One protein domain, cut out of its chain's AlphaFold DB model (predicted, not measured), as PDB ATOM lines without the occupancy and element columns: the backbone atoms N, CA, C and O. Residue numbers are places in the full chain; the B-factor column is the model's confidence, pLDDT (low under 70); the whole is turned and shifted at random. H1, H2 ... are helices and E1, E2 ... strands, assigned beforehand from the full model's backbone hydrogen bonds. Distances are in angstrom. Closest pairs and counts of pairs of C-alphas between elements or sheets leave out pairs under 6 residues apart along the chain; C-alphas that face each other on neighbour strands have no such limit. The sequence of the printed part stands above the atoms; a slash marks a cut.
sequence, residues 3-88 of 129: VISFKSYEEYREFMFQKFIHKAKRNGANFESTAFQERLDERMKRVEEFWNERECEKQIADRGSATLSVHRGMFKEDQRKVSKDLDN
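Overview. This is residues 3 to 88 of the 129 residues of an uncharacterized protein of Priestia aryabhattai (UniProt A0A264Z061). A helical hairpin, H1 and H2, has a small antiparallel sheet, E1 with E2, and the short H3 near one end; a tail without named elements, residues 71 to 88, follows. The 86 printed residues, mostly helix, run E1, H1, H2, H3, E2. The whole is only just loose, close to compact, with a C-alpha radius of gyration of 14.5 A, and spans 44 by 23 by 17 A.

Arrangement. E1, residues 3 to 6, is antiparallel to E2, residues 66 to 70, with N 6 and O 66 within hydrogen-bond range at 2.8 A. H1, residues 9 to 26, touches H2, residues 34 to 53, opposite ways at 37 degrees, only just a steep tilt; their closest C-alphas, Arg 13 and Val 47, are 7.0 A apart. H3, residues 56 to 63, meets H2 only through their link. Every O i to N i+4 pair is within hydrogen-bond range in H1 and H3, 15 of 16 in H2.

Along the chain. E1 begins at C-alpha 3 (46.088, -11.362, -3.526). H1 measures 25.8 A, H2 28.7 A. E2 ends at C-alpha 70 (43.477, -10.122, 1.838).

Size, cuts and confidence. The printed part has no cut. Residues 70 to 88 have pLDDT under 70.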
ATOM      1  N   VAL A   3      47.065 -11.580  -2.462       76.25
ATOM      2  CA  VAL A   3      46.088 -11.362  -3.526       76.25
ATOM      3  C   VAL A   3      45.599 -12.734  -3.967       76.25
ATOM      4  O   VAL A   3      46.411 -13.649  -4.098       76.25
ATOM      5  N   ILE A   4      44.287 -12.893  -4.098       82.75
ATOM      6  CA  ILE A   4      43.661 -14.137  -4.552       82.75
ATOM      7  C   ILE A   4      42.702 -13.770  -5.678       82.75
ATOM      8  O   ILE A   4      41.966 -12.790  -5.549       82.75
ATOM      9  N   SER A   5      42.739 -14.544  -6.758       85.25
ATOM     10  CA  SER A   5      41.831 -14.395  -7.890       85.25
ATOM     11  C   SER A   5      40.827 -15.541  -7.919       85.25
ATOM     12  O   SER A   5      41.176 -16.664  -7.564       85.25
ATOM     13  N   PHE A   6      39.609 -15.238  -8.348       88.50
ATOM     14  CA  PHE A   6      38.492 -16.169  -8.474       88.50
ATOM     15  C   PHE A   6      37.871 -16.022  -9.861       88.50
ATOM     16  O   PHE A   6      37.795 -14.909 -10.388       88.50
ATOM     17  N   LYS A   7      37.435 -17.131 -10.456       89.56
ATOM     18  CA  LYS A   7      36.814 -17.155 -11.788       89.56
ATOM     19  C   LYS A   7      35.293 -17.059 -11.747       89.56
ATOM     20  O   LYS A   7      34.689 -16.773 -12.773       89.56
ATOM     21  N   SER A   8      34.682 -17.300 -10.590       92.69
ATOM     22  CA  SER A   8      33.244 -17.135 -10.380       92.69
ATOM     23  C   SER A   8      32.918 -16.784  -8.931       92.69
ATOM     24  O   SER A   8      33.755 -16.941  -8.028       92.69
ATOM     25  N   TYR A   9      31.684 -16.334  -8.704       94.12
ATOM     26  CA  TYR A   9      31.163 -16.107  -7.363       94.12
ATOM     27  C   TYR A   9      31.129 -17.395  -6.530       94.12
ATOM     28  O   TYR A   9      31.490 -17.369  -5.356       94.12
ATOM     29  N   GLU A  10      30.761 -18.536  -7.118       95.56
ATOM     30  CA  GLU A  10      30.705 -19.830  -6.426       95.56
ATOM     31  C   GLU A  10      32.070 -20.231  -5.864       95.56
ATOM     32  O   GLU A  10      32.155 -20.671  -4.716       95.56
ATOM     33  N   GLU A  11      33.143 -20.033  -6.635       92.50
ATOM     34  CA  GLU A  11      34.510 -20.322  -6.191       92.50
ATOM     35  C   GLU A  11      34.892 -19.455  -4.979       92.50
ATOM     36  O   GLU A  11      35.417 -19.947  -3.974       92.50
ATOM     37  N   TYR A  12      34.577 -18.161  -5.044       92.62
ATOM     38  CA  TYR A  12      34.803 -17.231  -3.942       92.62
ATOM     39  C   TYR A  12      33.951 -17.567  -2.707       92.62
ATOM     40  O   TYR A  12      34.458 -17.564  -1.577       92.62
ATOM     41  N   ARG A  13      32.670 -17.891  -2.905       94.00
ATOM     42  CA  ARG A  13      31.729 -18.268  -1.848       94.00
ATOM     43  C   ARG A  13      32.206 -19.518  -1.121       94.00
ATOM     44  O   ARG A  13      32.262 -19.509   0.108       94.00
ATOM     45  N   GLU A  14      32.606 -20.554  -1.854       94.00
ATOM     46  CA  GLU A  14      33.125 -21.799  -1.281       94.00
ATOM     47  C   GLU A  14      34.411 -21.544  -0.484       94.00
ATOM     48  O   GLU A  14      34.541 -21.973   0.665       94.00
ATOM     49  N   PHE A  15      35.335 -20.751  -1.031       92.25
ATOM     50  CA  PHE A  15      36.545 -20.344  -0.316       92.25
ATOM     51  C   PHE A  15      36.220 -19.650   1.019       92.25
ATOM     52  O   PHE A  15      36.837 -19.932   2.056       92.25
ATOM     53  N   MET A  16      35.241 -18.743   1.016       90.88
ATOM     54  CA  MET A  16      34.819 -18.019   2.213       90.88
ATOM     55  C   MET A  16      34.105 -18.903   3.227       90.88
ATOM     56  O   MET A  16      34.364 -18.776   4.430       90.88
ATOM     57  N   PHE A  17      33.261 -19.812   2.746       92.88
ATOM     58  CA  PHE A  17      32.586 -20.819   3.549       92.88
ATOM     59  C   PHE A  17      33.603 -21.701   4.278       92.88
ATOM     60  O   PHE A  17      33.645 -21.710   5.511       92.88
ATOM     61  N   GLN A  18      34.513 -22.345   3.542       92.88
ATOM     62  CA  GLN A  18      35.529 -23.238   4.109       92.88
ATOM     63  C   GLN A  18      36.400 -22.534   5.147       92.88
ATOM     64  O   GLN A  18      36.689 -23.066   6.221       92.88
ATOM     65  N   LYS A  19      36.779 -21.286   4.874       90.38
ATOM     66  CA  LYS A  19      37.553 -20.468   5.808       90.38
ATOM     67  C   LYS A  19      36.795 -20.172   7.103       90.38
ATOM     68  O   LYS A  19      37.401 -20.182   8.179       90.38
ATOM     69  N   PHE A  20      35.495 -19.895   7.016       90.44
ATOM     70  CA  PHE A  20      34.650 -19.683   8.189       90.44
ATOM     71  C   PHE A  20      34.495 -20.974   9.003       90.44
ATOM     72  O   PHE A  20      34.768 -20.957  10.205       90.44
ATOM     73  N   ILE A  21      34.176 -22.096   8.346       91.81
ATOM     74  CA  ILE A  21      34.082 -23.424   8.975       91.81
ATOM     75  C   ILE A  21      35.393 -23.799   9.667       91.81
ATOM     76  O   ILE A  21      35.389 -24.201  10.830       91.81
ATOM     77  N   HIS A  22      36.534 -23.608   9.004       90.56
ATOM     78  CA  HIS A  22      37.844 -23.921   9.571       90.56
ATOM     79  C   HIS A  22      38.129 -23.113  10.847       90.56
ATOM     80  O   HIS A  22      38.601 -23.658  11.849       90.56
ATOM     81  N   LYS A  23      37.802 -21.813  10.844       88.69
ATOM     82  CA  LYS A  23      37.943 -20.951  12.026       88.69
ATOM     83  C   LYS A  23      37.000 -21.379  13.153       88.69
ATOM     84  O   LYS A  23      37.417 -21.420  14.307       88.69
ATOM     85  N   ALA A  24      35.756 -21.715  12.825       88.88
ATOM     86  CA  ALA A  24      34.768 -22.189  13.786       88.88
ATOM     87  C   ALA A  24      35.186 -23.521  14.430       88.88
ATOM     88  O   ALA A  24      35.159 -23.641  15.653       88.88
ATOM     89  N   LYS A  25      35.680 -24.475  13.627       91.06
ATOM     90  CA  LYS A  25      36.208 -25.764  14.097       91.06
ATOM     91  C   LYS A  25      37.363 -25.572  15.074       91.06
ATOM     92  O   LYS A  25      37.377 -26.179  16.138       91.06
ATOM     93  N   ARG A  26      38.310 -24.686  14.744       89.75
ATOM     94  CA  ARG A  26      39.446 -24.354  15.620       89.75
ATOM     95  C   ARG A  26      39.008 -23.755  16.960       89.75
ATOM     96  O   ARG A  26      39.697 -23.942  17.956       89.75
ATOM     97  N   ASN A  27      37.875 -23.061  16.978       89.25
ATOM     98  CA  ASN A  27      37.308 -22.449  18.176       89.25
ATOM     99  C   ASN A  27      36.335 -23.376  18.931       89.25
ATOM    100  O   ASN A  27      35.697 -22.918  19.874       89.25
ATOM    101  N   GLY A  28      36.189 -24.642  18.518       89.38
ATOM    102  CA  GLY A  28      35.288 -25.598  19.170       89.38
ATOM    103  C   GLY A  28      33.802 -25.270  18.997       89.38
ATOM    104  O   GLY A  28      33.009 -25.533  19.895       89.38
ATOM    105  N   ALA A  29      33.414 -24.648  17.879       88.50
ATOM    106  CA  ALA A  29      32.020 -24.291  17.633       88.50
ATOM    107  C   ALA A  29      31.113 -25.528  17.514       88.50
ATOM    108  O   ALA A  29      31.485 -26.526  16.899       88.50
ATOM    109  N   ASN A  30      29.890 -25.417  18.040       89.75
ATOM    110  CA  ASN A  30      28.835 -26.399  17.816       89.75
ATOM    111  C   ASN A  30      28.106 -26.100  16.494       89.75
ATOM    112  O   ASN A  30      27.312 -25.158  16.419       89.75
ATOM    113  N   PHE A  31      28.376 -26.913  15.473       89.44
ATOM    114  CA  PHE A  31      27.813 -26.775  14.125       89.44
ATOM    115  C   PHE A  31      26.303 -27.051  14.052       89.44
ATOM    116  O   PHE A  31      25.645 -26.575  13.130       89.44
ATOM    117  N   GLU A  32      25.749 -27.773  15.025       88.12
ATOM    118  CA  GLU A  32      24.323 -28.123  15.077       88.12
ATOM    119  C   GLU A  32      23.481 -27.044  15.769       88.12
ATOM    120  O   GLU A  32      22.254 -27.083  15.734       88.12
ATOM    121  N   SER A  33      24.123 -26.055  16.401       92.44
ATOM    122  CA  SER A  33      23.399 -24.975  17.070       92.44
ATOM    123  C   SER A  33      22.753 -24.015  16.066       92.44
ATOM    124  O   SER A  33      23.391 -23.574  15.107       92.44
ATOM    125  N   THR A  34      21.511 -23.607  16.331       92.00
ATOM    126  CA  THR A  34      20.801 -22.576  15.551       92.00
ATOM    127  C   THR A  34      21.593 -21.269  15.485       92.00
ATOM    128  O   THR A  34      21.788 -20.723  14.406       92.00
ATOM    129  N   ALA A  35      22.189 -20.845  16.602       90.69
ATOM    130  CA  ALA A  35      23.054 -19.664  16.664       90.69
ATOM    131  C   ALA A  35      24.328 -19.771  15.798       90.69
ATOM    132  O   ALA A  35      24.974 -18.766  15.489       90.69
ATOM    133  N   PHE A  36      24.782 -20.979  15.455       91.69
ATOM    134  CA  PHE A  36      25.862 -21.147  14.484       91.69
ATOM    135  C   PHE A  36      25.356 -20.972  13.052       91.69
ATOM    136  O   PHE A  36      26.011 -20.270  12.285       91.69
ATOM    137  N   GLN A  37      24.203 -21.558  12.727       92.06
ATOM    138  CA  GLN A  37      23.588 -21.435  11.403       92.06
ATOM    139  C   GLN A  37      23.232 -19.976  11.085       92.06
ATOM    140  O   GLN A  37      23.657 -19.466  10.057       92.06
ATOM    141  N   GLU A  38      22.620 -19.247  12.022       92.50
ATOM    142  CA  GLU A  38      22.323 -17.812  11.853       92.50
ATOM    143  C   GLU A  38      23.590 -16.988  11.576       92.50
ATOM    144  O   GLU A  38      23.640 -16.183  10.648       92.50
ATOM    145  N   ARG A  39      24.674 -17.238  12.325       90.69
ATOM    146  CA  ARG A  39      25.963 -16.561  12.094       90.69
ATOM    147  C   ARG A  39      26.591 -16.923  10.754       90.69
ATOM    148  O   ARG A  39      27.302 -16.098  10.181       90.69
ATOM    149  N   LEU A  40      26.413 -18.159  10.296       92.06
ATOM    150  CA  LEU A  40      26.889 -18.602   8.993       92.06
ATOM    151  C   LEU A  40      26.118 -17.889   7.876       92.06
ATOM    152  O   LEU A  40      26.754 -17.359   6.965       92.06
ATOM    153  N   ASP A  41      24.796 -17.800   7.985       92.75
ATOM    154  CA  ASP A  41      23.937 -17.131   7.006       92.75
ATOM    155  C   ASP A  41      24.228 -15.631   6.933       92.75
ATOM    156  O   ASP A  41      24.501 -15.099   5.853       92.75
ATOM    157  N   GLU A  42      24.302 -14.949   8.082       91.62
ATOM    158  CA  GLU A  42      24.730 -13.546   8.153       91.62
ATOM    159  C   GLU A  42      26.106 -13.344   7.514       91.62
ATOM    160  O   GLU A  42      26.363 -12.347   6.832       91.62
ATOM    161  N   ARG A  43      27.020 -14.298   7.728       89.88
ATOM    162  CA  ARG A  43      28.356 -14.231   7.152       89.88
ATOM    163  C   ARG A  43      28.321 -14.388   5.638       89.88
ATOM    164  O   ARG A  43      29.050 -13.660   4.970       89.88
ATOM    165  N   MET A  44      27.533 -15.322   5.111       92.38
ATOM    166  CA  MET A  44      27.413 -15.552   3.669       92.38
ATOM    167  C   MET A  44      26.725 -14.381   2.967       92.38
ATOM    168  O   MET A  44      27.174 -13.987   1.894       92.38
ATOM    169  N   LYS A  45      25.750 -13.732   3.609       92.88
ATOM    170  CA  LYS A  45      25.150 -12.501   3.087       92.88
ATOM    171  C   LYS A  45      26.181 -11.378   2.924       92.88
ATOM    172  O   LYS A  45      26.283 -10.780   1.861       92.88
ATOM    173  N   ARG A  46      27.039 -11.155   3.928       88.50
ATOM    174  CA  ARG A  46      28.131 -10.163   3.816       88.50
ATOM    175  C   ARG A  46      29.171 -10.523   2.756       88.50
ATOM    176  O   ARG A  46      29.835  -9.645   2.215       88.50
ATOM    177  N   VAL A  47      29.380 -11.816   2.504       90.31
ATOM    178  CA  VAL A  47      30.277 -12.291   1.438       90.31
ATOM    179  C   VAL A  47      29.722 -11.892   0.073       90.31
ATOM    180  O   VAL A  47      30.490 -11.393  -0.748       90.31
ATOM    181  N   GLU A  48      28.418 -12.058  -0.131       91.38
ATOM    182  CA  GLU A  48      27.706 -11.627  -1.337       91.38
ATOM    183  C   GLU A  48      27.740 -10.105  -1.515       91.38
ATOM    184  O   GLU A  48      28.143  -9.612  -2.566       91.38
ATOM    185  N   GLU A  49      27.398  -9.353  -0.467       90.00
ATOM    186  CA  GLU A  49      27.443  -7.885  -0.470       90.00
ATOM    187  C   GLU A  49      28.838  -7.384  -0.872       90.00
ATOM    188  O   GLU A  49      28.970  -6.583  -1.796       90.00
ATOM    189  N   PHE A  50      29.895  -7.943  -0.273       87.12
ATOM    190  CA  PHE A  50      31.274  -7.585  -0.607       87.12
ATOM    191  C   PHE A  50      31.659  -7.925  -2.056       87.12
ATOM    192  O   PHE A  50      32.446  -7.204  -2.669       87.12
ATOM    193  N   TRP A  51      31.149  -9.029  -2.609       89.69
ATOM    194  CA  TRP A  51      31.381  -9.394  -4.009       89.69
ATOM    195  C   TRP A  51      30.752  -8.373  -4.962       89.69
ATOM    196  O   TRP A  51      31.407  -7.896  -5.894       89.69
ATOM    197  N   ASN A  52      29.511  -7.988  -4.672       89.06
ATOM    198  CA  ASN A  52      28.744  -7.038  -5.468       89.06
ATOM    199  C   ASN A  52      29.323  -5.618  -5.382       89.06
ATOM    200  O   ASN A  52      29.517  -4.977  -6.412       89.06
ATOM    201  N   GLU A  53      29.694  -5.150  -4.186       86.81
ATOM    202  CA  GLU A  53      30.336  -3.840  -3.970       86.81
ATOM    203  C   GLU A  53      31.638  -3.662  -4.758       86.81
ATOM    204  O   GLU A  53      32.062  -2.542  -5.052       86.81
ATOM    205  N   ARG A  54      32.313  -4.768  -5.077       83.25
ATOM    206  CA  ARG A  54      33.559  -4.768  -5.841       83.25
ATOM    207  C   ARG A  54      33.345  -4.860  -7.344       83.25
ATOM    208  O   ARG A  54      34.336  -4.816  -8.064       83.25
ATOM    209  N   GLU A  55      32.109  -4.976  -7.822       87.50
ATOM    210  CA  GLU A  55      31.809  -5.245  -9.232       87.50
ATOM    211  C   GLU A  55      32.590  -6.473  -9.750       87.50
ATOM    212  O   GLU A  55      33.117  -6.472 -10.862       87.50
ATOM    213  N   CYS A  56      32.730  -7.523  -8.930       84.25
ATOM    214  CA  CYS A  56      33.564  -8.682  -9.267       84.25
ATOM    215  C   CYS A  56      33.120  -9.394 -10.554       84.25
ATOM    216  O   CYS A  56      33.974  -9.822 -11.324       84.25
ATOM    217  N   GLU A  57      31.815  -9.459 -10.831       88.62
ATOM    218  CA  GLU A  57      31.295 -10.008 -12.093       88.62
ATOM    219  C   GLU A  57      31.798  -9.230 -13.312       88.62
ATOM    220  O   GLU A  57      32.234  -9.811 -14.303       88.62
ATOM    221  N   LYS A  58      31.830  -7.898 -13.217       80.56
ATOM    222  CA  LYS A  58      32.372  -7.042 -14.276       80.56
ATOM    223  C   LYS A  58      33.874  -7.246 -14.437       80.56
ATOM    224  O   LYS A  58      34.364  -7.349 -15.552       80.56
ATOM    225  N   GLN A  59      34.603  -7.398 -13.331       80.06
ATOM    226  CA  GLN A  59      36.024  -7.743 -13.379       80.06
ATOM    227  C   GLN A  59      36.259  -9.084 -14.089       80.06
ATOM    228  O   GLN A  59      37.186  -9.185 -14.887       80.06
ATOM    229  N   ILE A  60      35.428 -10.100 -13.834       79.75
ATOM    230  CA  ILE A  60      35.507 -11.393 -14.529       79.75
ATOM    231  C   ILE A  60      35.198 -11.228 -16.018       79.75
ATOM    232  O   ILE A  60      35.934 -11.771 -16.836       79.75
ATOM    233  N   ALA A  61      34.172 -10.457 -16.379       76.19
ATOM    234  CA  ALA A  61      33.852 -10.189 -17.779       76.19
ATOM    235  C   ALA A  61      35.007  -9.481 -18.513       76.19
ATOM    236  O   ALA A  61      35.346  -9.855 -19.632       76.19
ATOM    237  N   ASP A  62      35.650  -8.510 -17.859       71.88
ATOM    238  CA  ASP A  62      36.697  -7.683 -18.465       71.88
ATOM    239  C   ASP A  62      38.054  -8.402 -18.564       71.88
ATOM    240  O   ASP A  62      38.804  -8.186 -19.518       71.88
ATOM    241  N   ARG A  63      38.414  -9.230 -17.571       77.06
ATOM    242  CA  ARG A  63      39.767  -9.821 -17.471       77.06
ATOM    243  C   ARG A  63      39.814 -11.312 -17.130       77.06
ATOM    244  O   ARG A  63      40.874 -11.831 -16.805       77.06
ATOM    245  N   GLY A  64      38.678 -12.002 -17.141       75.44
ATOM    246  CA  GLY A  64      38.571 -13.445 -16.883       75.44
ATOM    247  C   GLY A  64      38.675 -13.866 -15.412       75.44
ATOM    248  O   GLY A  64      38.527 -15.051 -15.109       75.44
ATOM    249  N   SER A  65      38.930 -12.936 -14.483       77.44
ATOM    250  CA  SER A  65      38.933 -13.222 -13.043       77.44
ATOM    251  C   SER A  65      38.702 -11.984 -12.165       77.44
ATOM    252  O   SER A  65      39.131 -10.871 -12.478       77.44
ATOM    253  N   ALA A  66      38.063 -12.169 -11.010       81.56
ATOM    254  CA  ALA A  66      37.949 -11.164  -9.958       81.56
ATOM    255  C   ALA A  66      39.103 -11.321  -8.968       81.56
ATOM    256  O   ALA A  66      39.392 -12.423  -8.511       81.56
ATOM    257  N   THR A  67      39.750 -10.221  -8.593       83.44
ATOM    258  CA  THR A  67      40.975 -10.241  -7.787       83.44
ATOM    259  C   THR A  67      40.747  -9.463  -6.509       83.44
ATOM    260  O   THR A  67      40.476  -8.264  -6.534       83.44
ATOM    261  N   LEU A  68      40.878 -10.146  -5.375       83.19
ATOM    262  CA  LEU A  68      40.584  -9.589  -4.065       83.19
ATOM    263  C   LEU A  68      41.827  -9.602  -3.176       83.19
ATOM    264  O   LEU A  68      42.562 -10.588  -3.070       83.19
ATOM    265  N   SER A  69      42.058  -8.484  -2.490       72.31
ATOM    266  CA  SER A  69      43.170  -8.348  -1.556       72.31
ATOM    267  C   SER A  69      42.796  -8.772  -0.137       72.31
ATOM    268  O   SER A  69      41.805  -8.306   0.426       72.31
ATOM    269  N   VAL A  70      43.653  -9.582   0.485       64.50
ATOM    270  CA  VAL A  70      43.477 -10.122   1.838       64.50
ATOM    271  C   VAL A  70      44.572  -9.602   2.774       64.50
ATOM    272  O   VAL A  70      45.775  -9.716   2.492       64.50
ATOM    273  N   HIS A  71      44.176  -9.094   3.945       58.72
ATOM    274  CA  HIS A  71      45.093  -8.707   5.020       58.72
ATOM    275  C   HIS A  71      44.808  -9.510   6.296       58.72
ATOM    276  O   HIS A  71      43.697  -9.498   6.810       58.72
ATOM    277  N   ARG A  72      45.817 -10.222   6.826       52.62
ATOM    278  CA  ARG A  72      45.704 -11.044   8.056       52.62
ATOM    279  C   ARG A  72      44.492 -11.993   8.067       52.62
ATOM    280  O   ARG A  72      43.859 -12.209   9.093       52.62
ATOM    281  N   GLY A  73      44.144 -12.550   6.907       50.50
ATOM    282  CA  GLY A  73      42.996 -13.446   6.793       50.50
ATOM    283  C   GLY A  73      41.635 -12.750   6.886       50.50
ATOM    284  O   GLY A  73      40.627 -13.448   6.892       50.50
ATOM    285  N   MET A  74      41.561 -11.420   6.876       50.19
ATOM    286  CA  MET A  74      40.314 -10.676   6.707       50.19
ATOM    287  C   MET A  74      40.367  -9.867   5.408       50.19
ATOM    288  O   MET A  74      41.393  -9.274   5.065       50.19
ATOM    289  N   PHE A  75      39.267  -9.889   4.659       58.16
ATOM    290  CA  PHE A  75      39.015  -8.863   3.653       58.16
ATOM    291  C   PHE A  75      38.720  -7.613   4.469       58.16
ATOM    292  O   PHE A  75      37.786  -7.609   5.268       58.16
ATOM    293  N   LYS A  76      39.615  -6.630   4.423       45.91
ATOM    294  CA  LYS A  76      39.372  -5.393   5.150       45.91
ATOM    295  C   LYS A  76      38.265  -4.624   4.424       45.91
ATOM    296  O   LYS A  76      38.413  -4.347   3.236       45.91
ATOM    297  N   GLU A  77      37.252  -4.187   5.168       43.25
ATOM    298  CA  GLU A  77      36.465  -2.975   4.886       43.25
ATOM    299  C   GLU A  77      37.358  -1.723   5.032       43.25
ATOM    300  O   GLU A  77      36.970  -0.740   5.657       43.25
ATOM    301  N   ASP A  78      38.614  -1.746   4.561       40.50
ATOM    302  CA  ASP A  78      39.434  -0.534   4.600       40.50
ATOM    303  C   ASP A  78      38.749   0.440   3.638       40.50
ATOM    304  O   ASP A  78      38.845   0.318   2.419       40.50
ATOM    305  N   GLN A  79      38.030   1.394   4.230       40.06
ATOM    306  CA  GLN A  79      37.304   2.521   3.641       40.06
ATOM    307  C   GLN A  79      38.198   3.488   2.851       40.06
ATOM    308  O   GLN A  79      37.832   4.621   2.549       40.06
ATOM    309  N   ARG A  80      39.401   3.069   2.490       35.78
ATOM    310  CA  ARG A  80      40.192   3.746   1.485       35.78
ATOM    311  C   ARG A  80      39.968   2.923   0.253       35.78
ATOM    312  O   ARG A  80      40.438   1.789   0.223       35.78
ATOM    313  N   LYS A  81      39.188   3.493  -0.681       41.03
ATOM    314  CA  LYS A  81      39.258   3.245  -2.125       41.03
ATOM    315  C   LYS A  81      40.281   2.144  -2.363       41.03
ATOM    316  O   LYS A  81      41.464   2.455  -2.224       41.03
ATOM    317  N   VAL A  82      39.858   0.890  -2.609       43.31
ATOM    318  CA  VAL A  82      40.793  -0.052  -3.251       43.31
ATOM    319  C   VAL A  82      41.334   0.763  -4.381       43.31
ATOM    320  O   VAL A  82      40.539   1.295  -5.164       43.31
ATOM    321  N   SER A  83      42.614   1.080  -4.241       38.53
ATOM    322  CA  SER A  83      43.180   2.223  -4.901       38.53
ATOM    323  C   SER A  83      42.779   2.081  -6.351       38.53
ATOM    324  O   SER A  83      42.913   0.990  -6.910       38.53
ATOM    325  N   LYS A  84      42.265   3.154  -6.955       43.16
ATOM    326  CA  LYS A  84      42.223   3.204  -8.417       43.16
ATOM    327  C   LYS A  84      43.596   2.809  -8.990       43.16
ATOM    328  O   LYS A  84      43.645   2.278 -10.072       43.16
ATOM    329  N   ASP A  85      44.666   2.881  -8.196       39.59
ATOM    330  CA  ASP A  85      46.000   2.306  -8.410       39.59
ATOM    331  C   ASP A  85      46.113   0.755  -8.471       39.59
ATOM    332  O   ASP A  85      47.232   0.234  -8.488       39.59
ATOM    333  N   LEU A  86      45.020  -0.024  -8.521       43.06
ATOM    334  CA  LEU A  86      45.066  -1.321  -9.222       43.06
ATOM    335  C   LEU A  86      45.092  -1.139 -10.750       43.06
ATOM    336  O   LEU A  86      45.460  -2.082 -11.440       43.06
ATOM    337  N   ASP A  87      44.918   0.091 -11.245       41.06
ATOM    338  CA  ASP A  87      45.497   0.623 -12.489       41.06
ATOM    339  C   ASP A  87      47.033   0.744 -12.388       41.06
ATOM    340  O   ASP A  87      47.671   1.572 -13.042       41.06
ATOM    341  N   ASN A  88      47.688  -0.098 -11.582       41.25
ATOM    342  CA  ASN A  88      49.030  -0.487 -11.949       41.25
ATOM    343  C   ASN A  88      48.871  -1.174 -13.302       41.25
ATOM    344  O   ASN A  88      48.454  -2.325 -13.371       41.25
TER     345      ASN A  88